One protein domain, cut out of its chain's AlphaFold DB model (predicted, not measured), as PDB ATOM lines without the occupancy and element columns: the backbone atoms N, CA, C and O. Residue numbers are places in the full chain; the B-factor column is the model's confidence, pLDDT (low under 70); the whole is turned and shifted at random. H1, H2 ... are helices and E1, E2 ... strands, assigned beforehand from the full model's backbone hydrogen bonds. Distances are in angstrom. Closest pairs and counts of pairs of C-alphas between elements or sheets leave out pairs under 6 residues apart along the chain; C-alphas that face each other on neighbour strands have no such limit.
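This is residues 126 to 282 of the 295 residues of a protein of Marine Group III euryarchaeote (UniProt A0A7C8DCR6). Three helices side by side, H1 between H2 and H6, make one part of the domain, and a narrow three-stranded sheet with H5, H3 and H4 by it makes the other. H3 lies near the middle, and the turn of the E3 and E4 hairpin is at one end of the longest axis. The 157 printed residues hold six named helices and four named strands, in the order H1 E1 E2 H2 H3 H4 H5 E3 E4 H6; the sheet order is E1, E3, E4, all antiparallel. The class is mostly helix, and the whole is compact, with a radius of gyration of the C-alphas of 14.8 A and spans of 47 by 33 by 28 A.

H1, residues 126 to 142, begins at C-alpha 126 (-6.782, -10.778, -2.113) and is 24.6 A long. E1 is residues 153 to 155, E2 residues 163 to 167 and H2 residues 176 to 186, 15.0 A long. H3, residues 201 to 211, begins at C-alpha 201 (14.757, -19.384, 14.029). H4 is residues 220 to 226, and H5, residues 231 to 244, is 19.8 A long. E3, residues 247 to 252, is 16.5 A long, and E4 is residues 261 to 264. H6, residues 269 to 282, is 20.1 A long and ends at C-alpha 282 (0.933, -19.660, -13.426).

H1 touches H2, closest C-alphas Ala 134 and Leu 179 at 5.6 A, opposite ways at a shallow tilt of 34 degrees, only just short of steep. H1 touches H6, closest C-alphas Ala 139 and Leu 269 at 5.3 A, opposite ways at a shallow tilt of 20 degrees. H2 and H6 are apart. E2 pairs with no named strand; its Asp 163 C-alpha is 5.1 A from that of Ser 243 in H5. E1 and E3 are antiparallel, with N 154 and O 251 at 2.8 A. E3 and E4 form a hairpin, with N 250 and O 261 at 2.9 A. H5 is on the sheet at a height over the sheet of 10.6 A, over E3, along the strands at 18 degrees to E3 on the local plane. H3 only grazes the sheet with residues 206 to 211. H4 touches H5, closest C-alphas Ala 224 and Arg 231 at 5.1 A, and touches H3, closest C-alphas Ile 205 and Val 223 at 6.8 A. In H2, H3, H4, H5 and H6 every O i to N i+4 pair is within hydrogen-bond range; in H1, 12 of 13 are.

The two C-alphas farthest apart, those of Ser 170 and Asp 254, are 46.9 A apart. The printed part has no cut. The link from H2 to H3, 14 residues, is long. The mean pLDDT of the printed part is 92.3, and residue 192 is under 70.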
ATOM      1  N   ALA A 126      -6.628 -11.759  -3.187       94.56
ATOM      2  CA  ALA A 126      -6.782 -10.778  -2.113       94.56
ATOM      3  C   ALA A 126      -5.693 -10.926  -1.032       94.56
ATOM      4  O   ALA A 126      -5.132  -9.926  -0.583       94.56
ATOM      5  N   CYS A 127      -5.344 -12.163  -0.656       94.94
ATOM      6  CA  CYS A 127      -4.231 -12.414   0.263       94.94
ATOM      7  C   CYS A 127      -2.898 -11.933  -0.331       94.94
ATOM      8  O   CYS A 127      -2.153 -11.232   0.349       94.94
ATOM      9  N   LEU A 128      -2.618 -12.270  -1.596       95.50
ATOM     10  CA  LEU A 128      -1.393 -11.851  -2.287       95.50
ATOM     11  C   LEU A 128      -1.273 -10.332  -2.372       95.50
ATOM     12  O   LEU A 128      -0.219  -9.817  -2.030       95.50
ATOM     13  N   ALA A 129      -2.346  -9.623  -2.728       94.06
ATOM     14  CA  ALA A 129      -2.352  -8.162  -2.760       94.06
ATOM     15  C   ALA A 129      -1.996  -7.566  -1.386       94.06
ATOM     16  O   ALA A 129      -1.127  -6.707  -1.281       94.06
ATOM     17  N   GLY A 130      -2.583  -8.095  -0.306       91.69
ATOM     18  CA  GLY A 130      -2.242  -7.654   1.049       91.69
ATOM     19  C   GLY A 130      -0.798  -7.965   1.467       91.69
ATOM     20  O   GLY A 130      -0.263  -7.295   2.351       91.69
ATOM     21  N   TYR A 131      -0.171  -8.977   0.866       94.94
ATOM     22  CA  TYR A 131       1.231  -9.336   1.095       94.94
ATOM     23  C   TYR A 131       2.205  -8.588   0.198       94.94
ATOM     24  O   TYR A 131       3.317  -8.314   0.639       94.94
ATOM     25  N   TYR A 132       1.777  -8.205  -1.000       94.62
ATOM     26  CA  TYR A 132       2.508  -7.307  -1.877       94.62
ATOM     27  C   TYR A 132       2.786  -5.981  -1.173       94.62
ATOM     28  O   TYR A 132       3.941  -5.575  -1.082       94.62
ATOM     29  N   ASP A 133       1.761  -5.368  -0.577       91.88
ATOM     30  CA  ASP A 133       1.921  -4.107   0.154       91.88
ATOM     31  C   ASP A 133       2.937  -4.242   1.302       91.88
ATOM     32  O   ASP A 133       3.815  -3.397   1.473       91.88
ATOM     33  N   ALA A 134       2.881  -5.349   2.052       93.50
ATOM     34  CA  ALA A 134       3.846  -5.635   3.113       93.50
ATOM     35  C   ALA A 134       5.269  -5.844   2.564       93.50
ATOM     36  O   ALA A 134       6.228  -5.309   3.119       93.50
ATOM     37  N   ALA A 135       5.416  -6.596   1.470       95.12
ATOM     38  CA  ALA A 135       6.703  -6.858   0.836       95.12
ATOM     39  C   ALA A 135       7.342  -5.580   0.275       95.12
ATOM     40  O   ALA A 135       8.552  -5.412   0.406       95.12
ATOM     41  N   GLN A 136       6.551  -4.664  -0.292       93.50
ATOM     42  CA  GLN A 136       7.051  -3.385  -0.803       93.50
ATOM     43  C   GLN A 136       7.486  -2.441   0.318       93.50
ATOM     44  O   GLN A 136       8.567  -1.858   0.238       93.50
ATOM     45  N   SER A 137       6.701  -2.342   1.393       93.50
ATOM     46  CA  SER A 137       7.093  -1.573   2.580       93.50
ATOM     47  C   SER A 137       8.401  -2.096   3.183       93.50
ATOM     48  O   SER A 137       9.300  -1.316   3.483       93.50
ATOM     49  N   LEU A 138       8.553  -3.421   3.284       95.12
ATOM     50  CA  LEU A 138       9.791  -4.048   3.756       95.12
ATOM     51  C   LEU A 138      10.962  -3.852   2.787       95.12
ATOM     52  O   LEU A 138      12.089  -3.653   3.225       95.12
ATOM     53  N   ALA A 139      10.726  -3.894   1.475       93.00
ATOM     54  CA  ALA A 139      11.776  -3.643   0.491       93.00
ATOM     55  C   ALA A 139      12.358  -2.225   0.620       93.00
ATOM     56  O   ALA A 139      13.559  -2.046   0.430       93.00
ATOM     57  N   GLY A 140      11.534  -1.239   0.995       90.38
ATOM     58  CA  GLY A 140      11.998   0.111   1.326       90.38
ATOM     59  C   GLY A 140      12.915   0.171   2.555       90.38
ATOM     60  O   GLY A 140      13.825   0.993   2.579       90.38
ATOM     61  N   GLU A 141      12.711  -0.716   3.534       92.50
ATOM     62  CA  GLU A 141      13.516  -0.806   4.761       92.50
ATOM     63  C   GLU A 141      14.857  -1.520   4.528       92.50
ATOM     64  O   GLU A 141      15.910  -1.026   4.923       92.50
ATOM     65  N   TYR A 142      14.834  -2.683   3.869       91.19
ATOM     66  CA  TYR A 142      16.031  -3.511   3.666       91.19
ATOM     67  C   TYR A 142      16.904  -3.062   2.485       91.19
ATOM     68  O   TYR A 142      18.080  -3.424   2.407       91.19
ATOM     69  N   GLY A 143      16.344  -2.288   1.553       87.31
ATOM     70  CA  GLY A 143      17.022  -1.871   0.331       87.31
ATOM     71  C   GLY A 143      17.179  -2.995  -0.701       87.31
ATOM     72  O   GLY A 143      16.521  -4.039  -0.657       87.31
ATOM     73  N   ALA A 144      18.050  -2.758  -1.679       89.69
ATOM     74  CA  ALA A 144      18.338  -3.678  -2.772       89.69
ATOM     75  C   ALA A 144      19.848  -3.768  -3.007       89.69
ATOM     76  O   ALA A 144      20.575  -2.799  -2.798       89.69
ATOM     77  N   ALA A 145      20.306  -4.928  -3.466       88.12
ATOM     78  CA  ALA A 145      21.652  -5.095  -3.987       88.12
ATOM     79  C   ALA A 145      21.764  -4.507  -5.402       88.12
ATOM     80  O   ALA A 145      20.835  -4.626  -6.204       88.12
ATOM     81  N   ASP A 146      22.932  -3.950  -5.728       82.44
ATOM     82  CA  ASP A 146      23.221  -3.378  -7.052       82.44
ATOM     83  C   ASP A 146      23.189  -4.431  -8.171       82.44
ATOM     84  O   ASP A 146      22.840  -4.138  -9.316       82.44
ATOM     85  N   ALA A 147      23.554  -5.672  -7.841       80.06
ATOM     86  CA  ALA A 147      23.578  -6.798  -8.761       80.06
ATOM     87  C   ALA A 147      22.562  -7.872  -8.353       80.06
ATOM     88  O   ALA A 147      22.400  -8.208  -7.181       80.06
ATOM     89  N   THR A 148      21.924  -8.492  -9.349       84.25
ATOM     90  CA  THR A 148      20.959  -9.587  -9.139       84.25
ATOM     91  C   THR A 148      21.600 -10.877  -8.622       84.25
ATOM     92  O   THR A 148      20.898 -11.790  -8.182       84.25
ATOM     93  N   LEU A 149      22.923 -10.978  -8.747       90.50
ATOM     94  CA  LEU A 149      23.738 -12.121  -8.372       90.50
ATOM     95  C   LEU A 149      24.956 -11.592  -7.597       90.50
ATOM     96  O   LEU A 149      25.574 -10.639  -8.076       90.50
ATOM     97  N   PRO A 150      25.299 -12.176  -6.435       91.06
ATOM     98  CA  PRO A 150      26.461 -11.742  -5.664       91.06
ATOM     99  C   PRO A 150      27.775 -11.790  -6.457       91.06
ATOM    100  O   PRO A 150      27.949 -12.622  -7.352       91.06
ATOM    101  N   GLU A 151      28.712 -10.909  -6.106       91.62
ATOM    102  CA  GLU A 151      30.004 -10.793  -6.786       91.62
ATOM    103  C   GLU A 151      30.783 -12.119  -6.768       91.62
ATOM    104  O   GLU A 151      30.803 -12.846  -5.772       91.62
ATOM    105  N   GLY A 152      31.414 -12.459  -7.896       91.50
ATOM    106  CA  GLY A 152      32.208 -13.682  -8.024       91.50
ATOM    107  C   GLY A 152      31.391 -14.979  -8.002       91.50
ATOM    108  O   GLY A 152      31.977 -16.056  -7.894       91.50
ATOM    109  N   MET A 153      30.061 -14.909  -8.115       94.56
ATOM    110  CA  MET A 153      29.181 -16.077  -8.145       94.56
ATOM    111  C   MET A 153      28.584 -16.316  -9.539       94.56
ATOM    112  O   MET A 153      28.406 -15.404 -10.342       94.56
ATOM    113  N   LEU A 154      28.228 -17.571  -9.814       94.31
ATOM    114  CA  LEU A 154      27.457 -17.999 -10.981       94.31
ATOM    115  C   LEU A 154      26.139 -18.631 -10.536       94.31
ATOM    116  O   LEU A 154      26.109 -19.391  -9.562       94.31
ATOM    117  N   ALA A 155      25.062 -18.363 -11.278       92.56
ATOM    118  CA  ALA A 155      23.767 -19.007 -11.066       92.56
ATOM    119  C   ALA A 155      23.893 -20.527 -11.217       92.56
ATOM    120  O   ALA A 155      24.570 -21.029 -12.115       92.56
ATOM    121  N   LEU A 156      23.194 -21.264 -10.358       90.44
ATOM    122  CA  LEU A 156      22.975 -22.691 -10.546       90.44
ATOM    123  C   LEU A 156      21.566 -22.904 -11.087       90.44
ATOM    124  O   LEU A 156      20.585 -22.751 -10.357       90.44
ATOM    125  N   GLU A 157      21.476 -23.295 -12.358       76.38
ATOM    126  CA  GLU A 157      20.215 -23.673 -12.990       76.38
ATOM    127  C   GLU A 157      19.716 -24.994 -12.402       76.38
ATOM    128  O   GLU A 157      20.071 -26.096 -12.819       76.38
ATOM    129  N   LYS A 158      18.899 -24.869 -11.361       83.06
ATOM    130  CA  LYS A 158      18.145 -25.969 -10.785       83.06
ATOM    131  C   LYS A 158      16.734 -25.488 -10.534       83.06
ATOM    132  O   LYS A 158      16.518 -24.598  -9.713       83.06
ATOM    133  N   GLU A 159      15.779 -26.103 -11.215       77.56
ATOM    134  CA  GLU A 159      14.379 -25.820 -10.963       77.56
ATOM    135  C   GLU A 159      13.978 -26.381  -9.591       77.56
ATOM    136  O   GLU A 159      14.054 -27.584  -9.326       77.56
ATOM    137  N   ASP A 160      13.588 -25.487  -8.685       84.50
ATOM    138  CA  ASP A 160      13.001 -25.863  -7.407       84.50
ATOM    139  C   ASP A 160      11.528 -26.208  -7.571       84.50
ATOM    140  O   ASP A 160      10.783 -25.475  -8.229       84.50
ATOM    141  N   HIS A 161      11.093 -27.273  -6.895       88.00
ATOM    142  CA  HIS A 161       9.672 -27.543  -6.706       88.00
ATOM    143  C   HIS A 161       9.000 -26.323  -6.067       88.00
ATOM    144  O   HIS A 161       9.487 -25.803  -5.065       88.00
ATOM    145  N   PHE A 162       7.894 -25.858  -6.644       93.38
ATOM    146  CA  PHE A 162       7.143 -24.753  -6.062       93.38
ATOM    147  C   PHE A 162       6.236 -25.244  -4.941       93.38
ATOM    148  O   PHE A 162       5.471 -26.190  -5.141       93.38
ATOM    149  N   ASP A 163       6.296 -24.589  -3.786       94.06
ATOM    150  CA  ASP A 163       5.407 -24.858  -2.660       94.06
ATOM    151  C   ASP A 163       5.233 -23.622  -1.773       94.06
ATOM    152  O   ASP A 163       6.126 -23.263  -0.991       94.06
ATOM    153  N   ILE A 164       4.038 -23.038  -1.833       95.19
ATOM    154  CA  ILE A 164       3.612 -21.918  -0.995       95.19
ATOM    155  C   ILE A 164       2.303 -22.260  -0.282       95.19
ATOM    156  O   ILE A 164       1.410 -22.894  -0.844       95.19
ATOM    157  N   GLY A 165       2.195 -21.889   0.992       94.69
ATOM    158  CA  GLY A 165       0.894 -21.808   1.652       94.69
ATOM    159  C   GLY A 165       0.367 -20.396   1.475       94.69
ATOM    160  O   GLY A 165       1.151 -19.479   1.575       94.69
ATOM    161  N   LEU A 166      -0.919 -20.205   1.239       95.44
ATOM    162  CA  LEU A 166      -1.566 -18.905   1.350       95.44
ATOM    163  C   LEU A 166      -2.561 -18.999   2.493       95.44
ATOM    164  O   LEU A 166      -3.399 -19.902   2.529       95.44
ATOM    165  N   ARG A 167      -2.418 -18.118   3.469       94.06
ATOM    166  CA  ARG A 167      -3.333 -17.995   4.600       94.06
ATOM    167  C   ARG A 167      -3.904 -16.599   4.577       94.06
ATOM    168  O   ARG A 167      -3.276 -15.698   4.060       94.06
ATOM    169  N   GLU A 168      -5.081 -16.419   5.130       93.44
ATOM    170  CA  GLU A 168      -5.550 -15.084   5.475       93.44
ATOM    171  C   GLU A 168      -4.948 -14.723   6.831       93.44
ATOM    172  O   GLU A 168      -5.196 -15.430   7.800       93.44
ATOM    173  N   VAL A 169      -4.136 -13.669   6.900       91.06
ATOM    174  CA  VAL A 169      -3.528 -13.188   8.152       91.06
ATOM    175  C   VAL A 169      -3.942 -11.742   8.357       91.06
ATOM    176  O   VAL A 169      -3.668 -10.891   7.503       91.06
ATOM    177  N   SER A 170      -4.606 -11.480   9.483       86.25
ATOM    178  CA  SER A 170      -5.046 -10.139   9.857       86.25
ATOM    179  C   SER A 170      -3.851  -9.183   9.951       86.25
ATOM    180  O   SER A 170      -2.799  -9.582  10.454       86.25
ATOM    181  N   PRO A 171      -3.989  -7.925   9.504       83.19
ATOM    182  CA  PRO A 171      -2.982  -6.904   9.765       83.19
ATOM    183  C   PRO A 171      -2.789  -6.730  11.277       83.19
ATOM    184  O   PRO A 171      -3.770  -6.587  12.006       83.19
ATOM    185  N   SER A 172      -1.541  -6.765  11.742       75.81
ATOM    186  CA  SER A 172      -1.182  -6.527  13.147       75.81
ATOM    187  C   SER A 172      -0.617  -5.121  13.379       75.81
ATOM    188  O   SER A 172      -0.869  -4.549  14.434       75.81
ATOM    189  N   GLY A 173       0.067  -4.560  12.377       86.31
ATOM    190  CA  GLY A 173       0.640  -3.215  12.368       86.31
ATOM    191  C   GLY A 173       1.685  -3.054  11.255       86.31
ATOM    192  O   GLY A 173       1.849  -3.953  10.422       86.31
ATOM    193  N   ASP A 174       2.351  -1.897  11.234       89.00
ATOM    194  CA  ASP A 174       3.233  -1.459  10.138       89.00
ATOM    195  C   ASP A 174       4.730  -1.545  10.480       89.00
ATOM    196  O   ASP A 174       5.582  -1.205   9.660       89.00
ATOM    197  N   ALA A 175       5.082  -1.997  11.689       92.62
ATOM    198  CA  ALA A 175       6.483  -2.173  12.055       92.62
ATOM    199  C   ALA A 175       7.134  -3.255  11.165       92.62
ATOM    200  O   ALA A 175       6.502  -4.290  10.923       92.62
ATOM    201  N   PRO A 176       8.403  -3.107  10.730       92.94
ATOM    202  CA  PRO A 176       9.042  -4.072   9.830       92.94
ATOM    203  C   PRO A 176       8.977  -5.524  10.330       92.94
ATOM    204  O   PRO A 176       8.662  -6.445   9.580       92.94
ATOM    205  N   ALA A 177       9.178  -5.739  11.631       91.81
ATOM    206  CA  ALA A 177       9.074  -7.063  12.235       91.81
ATOM    207  C   ALA A 177       7.658  -7.669  12.136       91.81
ATOM    208  O   ALA A 177       7.515  -8.868  11.896       91.81
ATOM    209  N   GLU A 178       6.614  -6.851  12.290       92.00
ATOM    210  CA  GLU A 178       5.211  -7.273  12.201       92.00
ATOM    211  C   GLU A 178       4.798  -7.547  10.754       92.00
ATOM    212  O   GLU A 178       4.156  -8.560  10.473       92.00
ATOM    213  N   LEU A 179       5.230  -6.698   9.819       94.12
ATOM    214  CA  LEU A 179       5.035  -6.913   8.386       94.12
ATOM    215  C   LEU A 179       5.725  -8.199   7.924       94.12
ATOM    216  O   LEU A 179       5.126  -8.995   7.198       94.12
ATOM    217  N   LEU A 180       6.956  -8.445   8.381       94.56
ATOM    218  CA  LEU A 180       7.690  -9.665   8.060       94.56
ATOM    219  C   LEU A 180       7.014 -10.893   8.678       94.56
ATOM    220  O   LEU A 180       6.873 -11.911   8.000       94.56
ATOM    221  N   ALA A 181       6.552 -10.798   9.931       92.25
ATOM    222  CA  ALA A 181       5.778 -11.849  10.585       92.25
ATOM    223  C   ALA A 181       4.513 -12.188   9.783       92.25
ATOM    224  O   ALA A 181       4.303 -13.349   9.423       92.25
ATOM    225  N   ARG A 182       3.735 -11.169   9.403       92.06
ATOM    226  CA  ARG A 182       2.534 -11.310   8.571       92.06
ATOM    227  C   ARG A 182       2.844 -11.967   7.228       92.06
ATOM    228  O   ARG A 182       2.142 -12.901   6.839       92.06
ATOM    229  N   LEU A 183       3.892 -11.514   6.539       94.50
ATOM    230  CA  LEU A 183       4.329 -12.073   5.260       94.50
ATOM    231  C   LEU A 183       4.703 -13.551   5.412       94.50
ATOM    232  O   LEU A 183       4.188 -14.409   4.695       94.50
ATOM    233  N   GLY A 184       5.563 -13.866   6.382       94.56
ATOM    234  CA  GLY A 184       6.053 -15.219   6.615       94.56
ATOM    235  C   GLY A 184       4.962 -16.188   7.074       94.56
ATOM    236  O   GLY A 184       4.941 -17.335   6.620       94.56
ATOM    237  N   GLU A 185       4.025 -15.762   7.922       93.06
ATOM    238  CA  GLU A 185       2.846 -16.556   8.290       93.06
ATOM    239  C   GLU A 185       1.924 -16.783   7.091       93.06
ATOM    240  O   GLU A 185       1.479 -17.913   6.843       93.06
ATOM    241  N   GLY A 186       1.688 -15.714   6.332       94.12
ATOM    242  CA  GLY A 186       0.836 -15.686   5.158       94.12
ATOM    243  C   GLY A 186       1.266 -16.667   4.085       94.12
ATOM    244  O   GLY A 186       0.442 -17.439   3.598       94.12
ATOM    245  N   VAL A 187       2.574 -16.715   3.808       95.25
ATOM    246  CA  VAL A 187       3.164 -17.654   2.840       95.25
ATOM    247  C   VAL A 187       3.437 -19.055   3.416       95.25
ATOM    248  O   VAL A 187       3.937 -19.966   2.742       95.25
ATOM    249  N   GLY A 188       3.117 -19.259   4.698       92.62
ATOM    250  CA  GLY A 188       3.305 -20.521   5.409       92.62
ATOM    251  C   GLY A 188       4.767 -20.882   5.694       92.62
ATOM    252  O   GLY A 188       5.065 -22.071   5.839       92.62
ATOM    253  N   TYR A 189       5.664 -19.895   5.753       94.88
ATOM    254  CA  TYR A 189       7.041 -20.058   6.225       94.88
ATOM    255  C   TYR A 189       7.123 -20.020   7.757       94.88
ATOM    256  O   TYR A 189       7.790 -20.862   8.364       94.88
ATOM    257  N   PHE A 190       6.395 -19.098   8.388       92.81
ATOM    258  CA  PHE A 190       6.256 -19.032   9.838       92.81
ATOM    259  C   PHE A 190       5.078 -19.887  10.314       92.81
ATOM    260  O   PHE A 190       4.062 -20.064   9.635       92.81
ATOM    261  N   SER A 191       5.251 -20.485  11.490       83.06
ATOM    262  CA  SER A 191       4.237 -21.293  12.160       83.06
ATOM    263  C   SER A 191       3.714 -20.521  13.361       83.06
ATOM    264  O   SER A 191       4.503 -19.904  14.068       83.06
ATOM    265  N   ALA A 192       2.420 -20.653  13.658       69.06
ATOM    266  CA  ALA A 192       1.802 -20.054  14.843       69.06
ATOM    267  C   ALA A 192       2.442 -20.524  16.167       69.06
ATOM    268  O   ALA A 192       2.297 -19.878  17.196       69.06
ATOM    269  N   HIS A 193       3.170 -21.647  16.154       73.44
ATOM    270  CA  HIS A 193       3.894 -22.161  17.321       73.44
ATOM    271  C   HIS A 193       5.184 -21.394  17.648       73.44
ATOM    272  O   HIS A 193       5.807 -21.675  18.665       73.44
ATOM    273  N   HIS A 194       5.614 -20.469  16.793       73.25
ATOM    274  CA  HIS A 194       6.877 -19.752  16.944       73.25
ATOM    275  C   HIS A 194       6.729 -18.413  17.680       73.25
ATOM    276  O   HIS A 194       7.434 -17.475  17.349       73.25
ATOM    277  N   TYR A 195       5.808 -18.286  18.635       72.25
ATOM    278  CA  TYR A 195       5.563 -17.012  19.314       72.25
ATOM    279  C   TYR A 195       6.561 -16.758  20.467       72.25
ATOM    280  O   TYR A 195       6.730 -17.658  21.295       72.25
ATOM    281  N   PRO A 196       7.158 -15.554  20.583       80.31
ATOM    282  CA  PRO A 196       7.088 -14.429  19.641       80.31
ATOM    283  C   PRO A 196       7.908 -14.688  18.365       80.31
ATOM    284  O   PRO A 196       9.023 -15.204  18.415       80.31
ATOM    285  N   ILE A 197       7.354 -14.323  17.202       81.81
ATOM    286  CA  ILE A 197       7.925 -14.687  15.889       81.81
ATOM    287  C   ILE A 197       9.308 -14.083  15.660       81.81
ATOM    288  O   ILE A 197      10.149 -14.738  15.045       81.81
ATOM    289  N   THR A 198       9.565 -12.890  16.185       82.31
ATOM    290  CA  THR A 198      10.855 -12.188  16.082       82.31
ATOM    291  C   THR A 198      12.021 -12.985  16.654       82.31
ATOM    292  O   THR A 198      13.137 -12.901  16.147       82.31
ATOM    293  N   ASP A 199      11.752 -13.824  17.652       85.31
ATOM    294  CA  ASP A 199      12.772 -14.629  18.327       85.31
ATOM    295  C   ASP A 199      12.917 -16.010  17.670       85.31
ATOM    296  O   ASP A 199      13.767 -16.827  18.039       85.31
ATOM    297  N   SER A 200      12.079 -16.297  16.675       90.75
ATOM    298  CA  SER A 200      12.052 -17.591  16.023       90.75
ATOM    299  C   SER A 200      13.211 -17.765  15.047       90.75
ATOM    300  O   SER A 200      13.597 -16.869  14.297       90.75
ATOM    301  N   MET A 201      13.729 -18.990  14.991       92.31
ATOM    302  CA  MET A 201      14.757 -19.384  14.029       92.31
ATOM    303  C   MET A 201      14.425 -19.033  12.564       92.31
ATOM    304  O   MET A 201      15.305 -18.489  11.895       92.31
ATOM    305  N   PRO A 202      13.213 -19.298  12.021       94.44
ATOM    306  CA  PRO A 202      12.917 -18.911  10.643       94.44
ATOM    307  C   PRO A 202      12.950 -17.392  10.439       94.44
ATOM    308  O   PRO A 202      13.395 -16.954   9.383       94.44
ATOM    309  N   PHE A 203      12.521 -16.600  11.428       94.38
ATOM    310  CA  PHE A 203      12.606 -15.143  11.350       94.38
ATOM    311  C   PHE A 203      14.066 -14.695  11.285       94.38
ATOM    312  O   PHE A 203      14.451 -14.056  10.312       94.38
ATOM    313  N   ARG A 204      14.905 -15.137  12.234       93.12
ATOM    314  CA  ARG A 204      16.346 -14.825  12.268       93.12
ATOM    315  C   ARG A 204      17.080 -15.185  10.974       93.12
ATOM    316  O   ARG A 204      17.977 -14.455  10.564       93.12
ATOM    317  N   ILE A 205      16.735 -16.320  10.359       96.38
ATOM    318  CA  ILE A 205      17.339 -16.757   9.092       96.38
ATOM    319  C   ILE A 205      16.914 -15.838   7.947       96.38
ATOM    320  O   ILE A 205      17.761 -15.411   7.169       96.38
ATOM    321  N   LEU A 206      15.615 -15.562   7.808       96.94
ATOM    322  CA  LEU A 206      15.119 -14.737   6.710       96.94
ATOM    323  C   LEU A 206      15.595 -13.287   6.844       96.94
ATOM    324  O   LEU A 206      16.224 -12.781   5.919       96.94
ATOM    325  N   ASP A 207      15.350 -12.672   8.000       96.06
ATOM    326  CA  ASP A 207      15.748 -11.301   8.314       96.06
ATOM    327  C   ASP A 207      17.273 -11.142   8.266       96.06
ATOM    328  O   ASP A 207      17.807 -10.481   7.378       96.06
ATOM    329  N   GLY A 208      17.992 -11.825   9.160       94.81
ATOM    330  CA  GLY A 208      19.418 -11.588   9.371       94.81
ATOM    331  C   GLY A 208      20.325 -12.064   8.236       94.81
ATOM    332  O   GLY A 208      21.323 -11.405   7.948       94.81
ATOM    333  N   CYS A 209      20.008 -13.187   7.580       96.44
ATOM    334  CA  CYS A 209      20.851 -13.672   6.485       96.44
ATOM    335  C   CYS A 209      20.478 -13.022   5.150       96.44
ATOM    336  O   CYS A 209      21.354 -12.534   4.446       96.44
ATOM    337  N   PHE A 210      19.202 -13.039   4.762       97.00
ATOM    338  CA  PHE A 210      18.836 -12.771   3.367       97.00
ATOM    339  C   PHE A 210      18.275 -11.374   3.122       97.00
ATOM    340  O   PHE A 210      18.523 -10.830   2.051       97.00
ATOM    341  N   LEU A 211      17.542 -10.796   4.076       96.38
ATOM    342  CA  LEU A 211      16.949  -9.466   3.908       96.38
ATOM    343  C   LEU A 211      17.915  -8.353   4.314       96.38
ATOM    344  O   LEU A 211      18.098  -7.417   3.552       96.38
ATOM    345  N   GLN A 212      18.603  -8.491   5.449       95.38
ATOM    346  CA  GLN A 212      19.602  -7.519   5.912       95.38
ATOM    347  C   GLN A 212      20.878  -7.503   5.055       95.38
ATOM    348  O   GLN A 212      21.646  -6.547   5.110       95.38
ATOM    349  N   ARG A 213      21.150  -8.578   4.297       94.25
ATOM    350  CA  ARG A 213      22.344  -8.747   3.446       94.25
ATOM    351  C   ARG A 213      21.965  -9.296   2.062       94.25
ATOM    352  O   ARG A 213      22.355 -10.419   1.725       94.25
ATOM    353  N   PRO A 214      21.184  -8.542   1.266       94.44
ATOM    354  CA  PRO A 214      20.657  -9.024  -0.010       94.44
ATOM    355  C   PRO A 214      21.745  -9.175  -1.088       94.44
ATOM    356  O   PRO A 214      21.560  -9.907  -2.059       94.44
ATOM    357  N   ASP A 215      22.890  -8.520  -0.891       93.06
ATOM    358  CA  ASP A 215      24.098  -8.553  -1.720       93.06
ATOM    359  C   ASP A 215      24.923  -9.838  -1.551       93.06
ATOM    360  O   ASP A 215      25.792 -10.143  -2.369       93.06
ATOM    361  N   ARG A 216      24.666 -10.606  -0.486       94.50
ATOM    362  CA  ARG A 216      25.515 -11.723  -0.072       94.50
ATOM    363  C   ARG A 216      24.945 -13.084  -0.471       94.50
ATOM    364  O   ARG A 216      23.759 -13.374  -0.317       94.50
ATOM    365  N   ALA A 217      25.843 -13.978  -0.883       95.81
ATOM    366  CA  ALA A 217      25.581 -15.412  -0.939       95.81
ATOM    367  C   ALA A 217      25.935 -16.090   0.396       95.81
ATOM    368  O   ALA A 217      27.001 -15.845   0.962       95.81
ATOM    369  N   TRP A 218      25.065 -16.979   0.870       97.44
ATOM    370  CA  TRP A 218      25.224 -17.725   2.116       97.44
ATOM    371  C   TRP A 218      25.307 -19.226   1.865       97.44
ATOM    372  O   TRP A 218      24.472 -19.804   1.170       97.44
ATOM    373  N   THR A 219      26.275 -19.892   2.477       97.06
ATOM    374  CA  THR A 219      26.327 -21.356   2.561       97.06
ATOM    375  C   THR A 219      25.392 -21.882   3.651       97.06
ATOM    376  O   THR A 219      24.997 -21.161   4.569       97.06
ATOM    377  N   ALA A 220      25.036 -23.167   3.587       96.88
ATOM    378  CA  ALA A 220      24.207 -23.782   4.626       96.88
ATOM    379  C   ALA A 220      24.907 -23.782   5.999       96.88
ATOM    380  O   ALA A 220      24.245 -23.692   7.029       96.88
ATOM    381  N   GLU A 221      26.233 -23.888   6.001       96.88
ATOM    382  CA  GLU A 221      27.106 -23.819   7.167       96.88
ATOM    383  C   GLU A 221      27.072 -22.435   7.817       96.88
ATOM    384  O   GLU A 221      26.889 -22.344   9.028       96.88
ATOM    385  N   GLU A 222      27.178 -21.363   7.028       97.50
ATOM    386  CA  GLU A 222      27.097 -19.991   7.543       97.50
ATOM    387  C   GLU A 222      25.707 -19.674   8.094       97.50
ATOM    388  O   GLU A 222      25.603 -19.098   9.173       97.50
ATOM    389  N   VAL A 223      24.635 -20.096   7.408       97.81
ATOM    390  CA  VAL A 223      23.266 -19.936   7.928       97.81
ATOM    391  C   VAL A 223      23.096 -20.703   9.239       97.81
ATOM    392  O   VAL A 223      22.484 -20.195  10.174       97.81
ATOM    393  N   ALA A 224      23.641 -21.919   9.331       97.12
ATOM    394  CA  ALA A 224      23.575 -22.721  10.548       97.12
ATOM    395  C   ALA A 224      24.328 -22.067  11.713       97.12
ATOM    396  O   ALA A 224      23.794 -22.010  12.819       97.12
ATOM    397  N   ALA A 225      25.525 -21.537  11.453       96.56
ATOM    398  CA  ALA A 225      26.308 -20.806  12.441       96.56
ATOM    399  C   ALA A 225      25.591 -19.523  12.893       96.56
ATOM    400  O   ALA A 225      25.464 -19.290  14.091       96.56
ATOM    401  N   TRP A 226      25.064 -18.733  11.952       95.38
ATOM    402  CA  TRP A 226      24.347 -17.488  12.248       95.38
ATOM    403  C   TRP A 226      23.070 -17.710  13.061       95.38
ATOM    404  O   TRP A 226      22.761 -16.946  13.973       95.38
ATOM    405  N   ALA A 227      22.312 -18.755  12.732       93.19
ATOM    406  CA  ALA A 227      21.056 -19.083  13.401       93.19
ATOM    407  C   ALA A 227      21.228 -20.023  14.606       93.19
ATOM    408  O   ALA A 227      20.225 -20.512  15.124       93.19
ATOM    409  N   GLU A 228      22.471 -20.299  15.021       94.56
ATOM    410  CA  GLU A 228      22.813 -21.170  16.156       94.56
ATOM    411  C   GLU A 228      22.092 -22.525  16.094       94.56
ATOM    412  O   GLU A 228      21.482 -23.009  17.048       94.56
ATOM    413  N   THR A 229      22.124 -23.143  14.916       95.12
ATOM    414  CA  THR A 229      21.392 -24.374  14.632       95.12
ATOM    415  C   THR A 229      22.263 -25.389  13.913       95.12
ATOM    416  O   THR A 229      23.416 -25.150  13.562       95.12
ATOM    417  N   THR A 230      21.709 -26.571  13.678       96.62
ATOM    418  CA  THR A 230      22.407 -27.600  12.912       96.62
ATOM    419  C   THR A 230      22.289 -27.328  11.413       96.62
ATOM    420  O   THR A 230      21.256 -26.853  10.931       96.62
ATOM    421  N   ARG A 231      23.312 -27.717  10.643       96.12
ATOM    422  CA  ARG A 231      23.282 -27.654   9.172       96.12
ATOM    423  C   ARG A 231      22.018 -28.296   8.569       96.12
ATOM    424  O   ARG A 231      21.406 -27.659   7.711       96.12
ATOM    425  N   PRO A 232      21.553 -29.489   9.006       97.19
ATOM    426  CA  PRO A 232      20.286 -30.047   8.531       97.19
ATOM    427  C   PRO A 232      19.072 -29.147   8.780       97.19
ATOM    428  O   PRO A 232      18.210 -29.041   7.909       97.19
ATOM    429  N   THR A 233      18.987 -28.492   9.942       95.25
ATOM    430  CA  THR A 233      17.882 -27.576  10.261       95.25
ATOM    431  C   THR A 233      17.931 -26.323   9.391       95.25
ATOM    432  O   THR A 233      16.919 -25.984   8.776       95.25
ATOM    433  N   ALA A 234      19.101 -25.691   9.244       96.50
ATOM    434  CA  ALA A 234      19.290 -24.561   8.330       96.50
ATOM    435  C   ALA A 234      18.879 -24.928   6.895       96.50
ATOM    436  O   ALA A 234      18.119 -24.206   6.250       96.50
ATOM    437  N   TYR A 235      19.282 -26.112   6.424       95.56
ATOM    438  CA  TYR A 235      18.938 -26.600   5.090       95.56
ATOM    439  C   TYR A 235      17.425 -26.795   4.890       95.56
ATOM    440  O   TYR A 235      16.920 -26.573   3.791       95.56
ATOM    441  N   ARG A 236      16.660 -27.160   5.933       95.25
ATOM    442  CA  ARG A 236      15.185 -27.220   5.850       95.25
ATOM    443  C   ARG A 236      14.579 -25.839   5.601       95.25
ATOM    444  O   ARG A 236      13.693 -25.721   4.757       95.25
ATOM    445  N   HIS A 237      15.064 -24.813   6.296       96.44
ATOM    446  CA  HIS A 237      14.603 -23.435   6.111       96.44
ATOM    447  C   HIS A 237      14.991 -22.885   4.740       96.44
ATOM    448  O   HIS A 237      14.135 -22.342   4.045       96.44
ATOM    449  N   ILE A 238      16.238 -23.108   4.322       97.12
ATOM    450  CA  ILE A 238      16.734 -22.745   2.990       97.12
ATOM    451  C   ILE A 238      15.880 -23.411   1.905       97.12
ATOM    452  O   ILE A 238      15.384 -22.730   1.014       97.12
ATOM    453  N   ASN A 239      15.624 -24.720   2.000       96.00
ATOM    454  CA  ASN A 239      14.788 -25.421   1.023       96.00
ATOM    455  C   ASN A 239      13.349 -24.914   0.997       96.00
ATOM    456  O   ASN A 239      12.760 -24.872  -0.077       96.00
ATOM    457  N   LYS A 240      12.779 -24.521   2.144       95.88
ATOM    458  CA  LYS A 240      11.439 -23.930   2.162       95.88
ATOM    459  C   LYS A 240      11.425 -22.556   1.487       95.88
ATOM    460  O   LYS A 240      10.509 -22.275   0.729       95.88
ATOM    461  N   LEU A 241      12.440 -21.720   1.701       97.19
ATOM    462  CA  LEU A 241      12.553 -20.430   1.012       97.19
ATOM    463  C   LEU A 241      12.833 -20.590  -0.497       97.19
ATOM    464  O   LEU A 241      12.310 -19.825  -1.304       97.19
ATOM    465  N   LEU A 242      13.590 -21.618  -0.894       96.81
ATOM    466  CA  LEU A 242      13.792 -21.989  -2.300       96.81
ATOM    467  C   LEU A 242      12.496 -22.489  -2.945       96.81
ATOM    468  O   LEU A 242      12.163 -22.057  -4.046       96.81
ATOM    469  N   SER A 243      11.722 -23.332  -2.249       95.19
ATOM    470  CA  SER A 243      10.436 -23.823  -2.762       95.19
ATOM    471  C   SER A 243       9.386 -22.720  -2.868       95.19
ATOM    472  O   SER A 243       8.518 -22.775  -3.733       95.19
ATOM    473  N   LEU A 244       9.454 -21.713  -1.993       95.19
ATOM    474  CA  LEU A 244       8.642 -20.504  -2.111       95.19
ATOM    475  C   LEU A 244       9.028 -19.684  -3.345       95.19
ATOM    476  O   LEU A 244       8.176 -19.003  -3.889       95.19
ATOM    477  N   GLY A 245      10.283 -19.766  -3.797       94.88
ATOM    478  CA  GLY A 245      10.841 -18.923  -4.857       94.88
ATOM    479  C   GLY A 245      11.559 -17.671  -4.347       94.88
ATOM    480  O   GLY A 245      12.053 -16.897  -5.160       94.88
ATOM    481  N   MET A 246      11.671 -17.490  -3.027       96.25
ATOM    482  CA  MET A 246      12.321 -16.327  -2.407       96.25
ATOM    483  C   MET A 246      13.840 -16.326  -2.626       96.25
ATOM    484  O   MET A 246      14.453 -15.281  -2.831       96.25
ATOM    485  N   LEU A 247      14.459 -17.509  -2.592       97.00
ATOM    486  CA  LEU A 247      15.899 -17.663  -2.791       97.00
ATOM    487  C   LEU A 247      16.231 -18.250  -4.167       97.00
ATOM    488  O   LEU A 247      15.385 -18.816  -4.872       97.00
ATOM    489  N   ALA A 248      17.503 -18.137  -4.527       95.44
ATOM    490  CA  ALA A 248      18.120 -18.819  -5.653       95.44
ATOM    491  C   ALA A 248      19.447 -19.467  -5.227       95.44
ATOM    492  O   ALA A 248      20.006 -19.140  -4.176       95.44
ATOM    493  N   ARG A 249      19.924 -20.428  -6.026       96.31
ATOM    494  CA  ARG A 249      21.211 -21.101  -5.813       96.31
ATOM    495  C   ARG A 249      22.293 -20.486  -6.680       96.31
ATOM    496  O   ARG A 249      22.066 -20.200  -7.854       96.31
ATOM    497  N   CYS A 250      23.488 -20.406  -6.122       95.44
ATOM    498  CA  CYS A 250      24.691 -20.008  -6.831       95.44
ATOM    499  C   CYS A 250      25.898 -20.841  -6.379       95.44
ATOM    500  O   CYS A 250      25.819 -21.618  -5.423       95.44
ATOM    501  N   ARG A 251      27.016 -20.696  -7.084       95.06
ATOM    502  CA  ARG A 251      28.332 -21.250  -6.728       95.06
ATOM    503  C   ARG A 251      29.431 -20.250  -7.069       95.06
ATOM    504  O   ARG A 251      29.179 -19.354  -7.871       95.06
ATOM    505  N   ALA A 252      30.633 -20.441  -6.534       94.25
ATOM    506  CA  ALA A 252      31.781 -19.617  -6.909       94.25
ATOM    507  C   ALA A 252      32.091 -19.728  -8.416       94.25
ATOM    508  O   ALA A 252      32.037 -20.816  -9.002       94.25
ATOM    509  N   ALA A 253      32.388 -18.591  -9.050       92.75
ATOM    510  CA  ALA A 253      32.632 -18.492 -10.489       92.75
ATOM    511  C   ALA A 253      33.957 -19.131 -10.922       92.75
ATOM    512  O   ALA A 253      34.057 -19.661 -12.027       92.75
ATOM    513  N   ASP A 254      34.947 -19.125 -10.033       89.19
ATOM    514  CA  ASP A 254      36.255 -19.758 -10.215       89.19
ATOM    515  C   ASP A 254      36.215 -21.293 -10.071       89.19
ATOM    516  O   ASP A 254      37.227 -21.966 -10.260       89.19
ATOM    517  N   GLY A 255      35.048 -21.862  -9.747       84.00
ATOM    518  CA  GLY A 255      34.871 -23.292  -9.494       84.00
ATOM    519  C   GLY A 255      35.397 -23.757  -8.133       84.00
ATOM    520  O   GLY A 255      35.334 -24.956  -7.843       84.00
ATOM    521  N   GLY A 256      35.889 -22.836  -7.300       85.69
ATOM    522  CA  GLY A 256      36.283 -23.083  -5.922       85.69
ATOM    523  C   GLY A 256      35.088 -23.168  -4.962       85.69
ATOM    524  O   GLY A 256      33.921 -23.210  -5.367       85.69
ATOM    525  N   PRO A 257      35.344 -23.239  -3.646       83.31
ATOM    526  CA  PRO A 257      34.298 -23.101  -2.642       83.31
ATOM    527  C   PRO A 257      33.676 -21.685  -2.647       83.31
ATOM    528  O   PRO A 257      34.407 -20.712  -2.798       83.31
ATOM    529  N   PRO A 258      32.363 -21.542  -2.387       85.75
ATOM    530  CA  PRO A 258      31.415 -22.618  -2.125       85.75
ATOM    531  C   PRO A 258      30.859 -23.250  -3.409       85.75
ATOM    532  O   PRO A 258      30.398 -22.570  -4.325       85.75
ATOM    533  N   ALA A 259      30.790 -24.586  -3.419       86.62
ATOM    534  CA  ALA A 259      30.147 -25.347  -4.495       86.62
ATOM    535  C   ALA A 259      28.613 -25.170  -4.530       86.62
ATOM    536  O   ALA A 259      27.977 -25.468  -5.539       86.62
ATOM    537  N   SER A 260      28.015 -24.707  -3.425       92.88
ATOM    538  CA  SER A 260      26.607 -24.321  -3.334       92.88
ATOM    539  C   SER A 260      26.433 -23.251  -2.260       92.88
ATOM    540  O   SER A 260      26.734 -23.485  -1.090       92.88
ATOM    541  N   ALA A 261      25.873 -22.118  -2.657       96.38
ATOM    542  CA  ALA A 261      25.421 -21.043  -1.793       96.38
ATOM    543  C   ALA A 261      24.028 -20.567  -2.235       96.38
ATOM    544  O   ALA A 261      23.498 -20.993  -3.268       96.38
ATOM    545  N   PHE A 262      23.414 -19.729  -1.412       97.19
ATOM    546  CA  PHE A 262      22.044 -19.266  -1.567       97.19
ATOM    547  C   PHE A 262      22.002 -17.756  -1.410       97.19
ATOM    548  O   PHE A 262      22.663 -17.211  -0.531       97.19
ATOM    549  N   HIS A 263      21.211 -17.085  -2.232       96.50
ATOM    550  CA  HIS A 263      21.058 -15.636  -2.167       96.50
ATOM    551  C   HIS A 263      19.600 -15.244  -2.380       96.50
ATOM    552  O   HIS A 263      18.796 -16.044  -2.879       96.50
ATOM    553  N   LEU A 264      19.263 -14.013  -1.994       97.00
ATOM    554  CA  LEU A 264      17.950 -13.439  -2.253       97.00
ATOM    555  C   LEU A 264      17.743 -13.311  -3.766       97.00
ATOM    556  O   LEU A 264      18.587 -12.761  -4.483       97.00
ATOM    557  N   ARG A 265      16.641 -13.869  -4.274       94.81
ATOM    558  CA  ARG A 265      16.369 -13.890  -5.712       94.81
ATOM    559  C   ARG A 265      16.221 -12.464  -6.233       94.81
ATOM    560  O   ARG A 265      15.383 -11.710  -5.760       94.81
ATOM    561  N   GLY A 266      17.016 -12.115  -7.240       92.94
ATOM    562  CA  GLY A 266      16.959 -10.790  -7.855       92.94
ATOM    563  C   GLY A 266      17.507  -9.659  -6.981       92.94
ATOM    564  O   GLY A 266      17.279  -8.505  -7.322       92.94
ATOM    565  N   GLY A 267      18.208  -9.974  -5.884       94.38
ATOM    566  CA  GLY A 267      18.930  -8.991  -5.067       94.38
ATOM    567  C   GLY A 267      18.052  -8.071  -4.213       94.38
ATOM    568  O   GLY A 267      18.571  -7.145  -3.604       94.38
ATOM    569  N   SER A 268      16.736  -8.282  -4.144       95.31
ATOM    570  CA  SER A 268      15.841  -7.504  -3.276       95.31
ATOM    571  C   SER A 268      14.579  -8.291  -2.932       95.31
ATOM    572  O   SER A 268      14.199  -9.225  -3.647       95.31
ATOM    573  N   LEU A 269      13.899  -7.904  -1.848       96.31
ATOM    574  CA  LEU A 269      12.625  -8.521  -1.470       96.31
ATOM    575  C   LEU A 269      11.532  -8.233  -2.505       96.31
ATOM    576  O   LEU A 269      10.754  -9.130  -2.817       96.31
ATOM    577  N   ALA A 270      11.502  -7.028  -3.079       95.19
ATOM    578  CA  ALA A 270      10.524  -6.657  -4.100       95.19
ATOM    579  C   ALA A 270      10.629  -7.562  -5.339       95.19
ATOM    580  O   ALA A 270       9.630  -8.133  -5.783       95.19
ATOM    581  N   THR A 271      11.843  -7.766  -5.860       94.62
ATOM    582  CA  THR A 271      12.068  -8.630  -7.028       94.62
ATOM    583  C   THR A 271      11.791 -10.098  -6.704       94.62
ATOM    584  O   THR A 271      11.181 -10.812  -7.504       94.62
ATOM    585  N   ALA A 272      12.209 -10.564  -5.520       96.06
ATOM    586  CA  ALA A 272      11.913 -11.916  -5.070       96.06
ATOM    587  C   ALA A 272      10.396 -12.144  -4.970       96.06
ATOM    588  O   ALA A 272       9.900 -13.147  -5.482       96.06
ATOM    589  N   TRP A 273       9.652 -11.198  -4.390       97.31
ATOM    590  CA  TRP A 273       8.198 -11.261  -4.259       97.31
ATOM    591  C   TRP A 273       7.490 -11.292  -5.614       97.31
ATOM    592  O   TRP A 273       6.660 -12.170  -5.847       97.31
ATOM    593  N   GLN A 274       7.884 -10.431  -6.553       95.69
ATOM    594  CA  GLN A 274       7.320 -10.423  -7.906       95.69
ATOM    595  C   GLN A 274       7.482 -11.783  -8.613       95.69
ATOM    596  O   GLN A 274       6.581 -12.250  -9.320       95.69
ATOM    597  N   ALA A 275       8.618 -12.459  -8.408       94.69
ATOM    598  CA  ALA A 275       8.837 -13.804  -8.937       94.69
ATOM    599  C   ALA A 275       7.911 -14.847  -8.283       94.69
ATOM    600  O   ALA A 275       7.442 -15.763  -8.966       94.69
ATOM    601  N   ILE A 276       7.631 -14.710  -6.983       96.38
ATOM    602  CA  ILE A 276       6.670 -15.555  -6.259       96.38
ATOM    603  C   ILE A 276       5.267 -15.354  -6.830       96.38
ATOM    604  O   ILE A 276       4.626 -16.339  -7.191       96.38
ATOM    605  N   GLU A 277       4.809 -14.110  -6.973       96.81
ATOM    606  CA  GLU A 277       3.483 -13.786  -7.515       96.81
ATOM    607  C   GLU A 277       3.300 -14.337  -8.924       96.81
ATOM    608  O   GLU A 277       2.346 -15.064  -9.184       96.81
ATOM    609  N   THR A 278       4.275 -14.097  -9.804       95.75
ATOM    610  CA  THR A 278       4.261 -14.639 -11.169       95.75
ATOM    611  C   THR A 278       4.102 -16.161 -11.156       95.75
ATOM    612  O   THR A 278       3.335 -16.728 -11.935       95.75
ATOM    613  N   ARG A 279       4.796 -16.852 -10.245       95.38
ATOM    614  CA  ARG A 279       4.704 -18.311 -10.131       95.38
ATOM    615  C   ARG A 279       3.368 -18.773  -9.552       95.38
ATOM    616  O   ARG A 279       2.859 -19.802  -9.992       95.38
ATOM    617  N   VAL A 280       2.788 -18.025  -8.613       96.94
ATOM    618  CA  VAL A 280       1.434 -18.280  -8.103       96.94
ATOM    619  C   VAL A 280       0.404 -18.163  -9.223       96.94
ATOM    620  O   VAL A 280      -0.393 -19.084  -9.385       96.94
ATOM    621  N   GLU A 281       0.455 -17.101 -10.027       96.00
ATOM    622  CA  GLU A 281      -0.459 -16.890 -11.156       96.00
ATOM    623  C   GLU A 281      -0.428 -18.061 -12.143       96.00
ATOM    624  O   GLU A 281      -1.466 -18.646 -12.450       96.00
ATOM    625  N   LEU A 282       0.770 -18.503 -12.541       95.12
ATOM    626  CA  LEU A 282       0.933 -19.660 -13.426       95.12
ATOM    627  C   LEU A 282       0.335 -20.950 -12.838       95.12
ATOM    628  O   LEU A 282      -0.231 -21.770 -13.568       95.12
TER     629      LEU A 282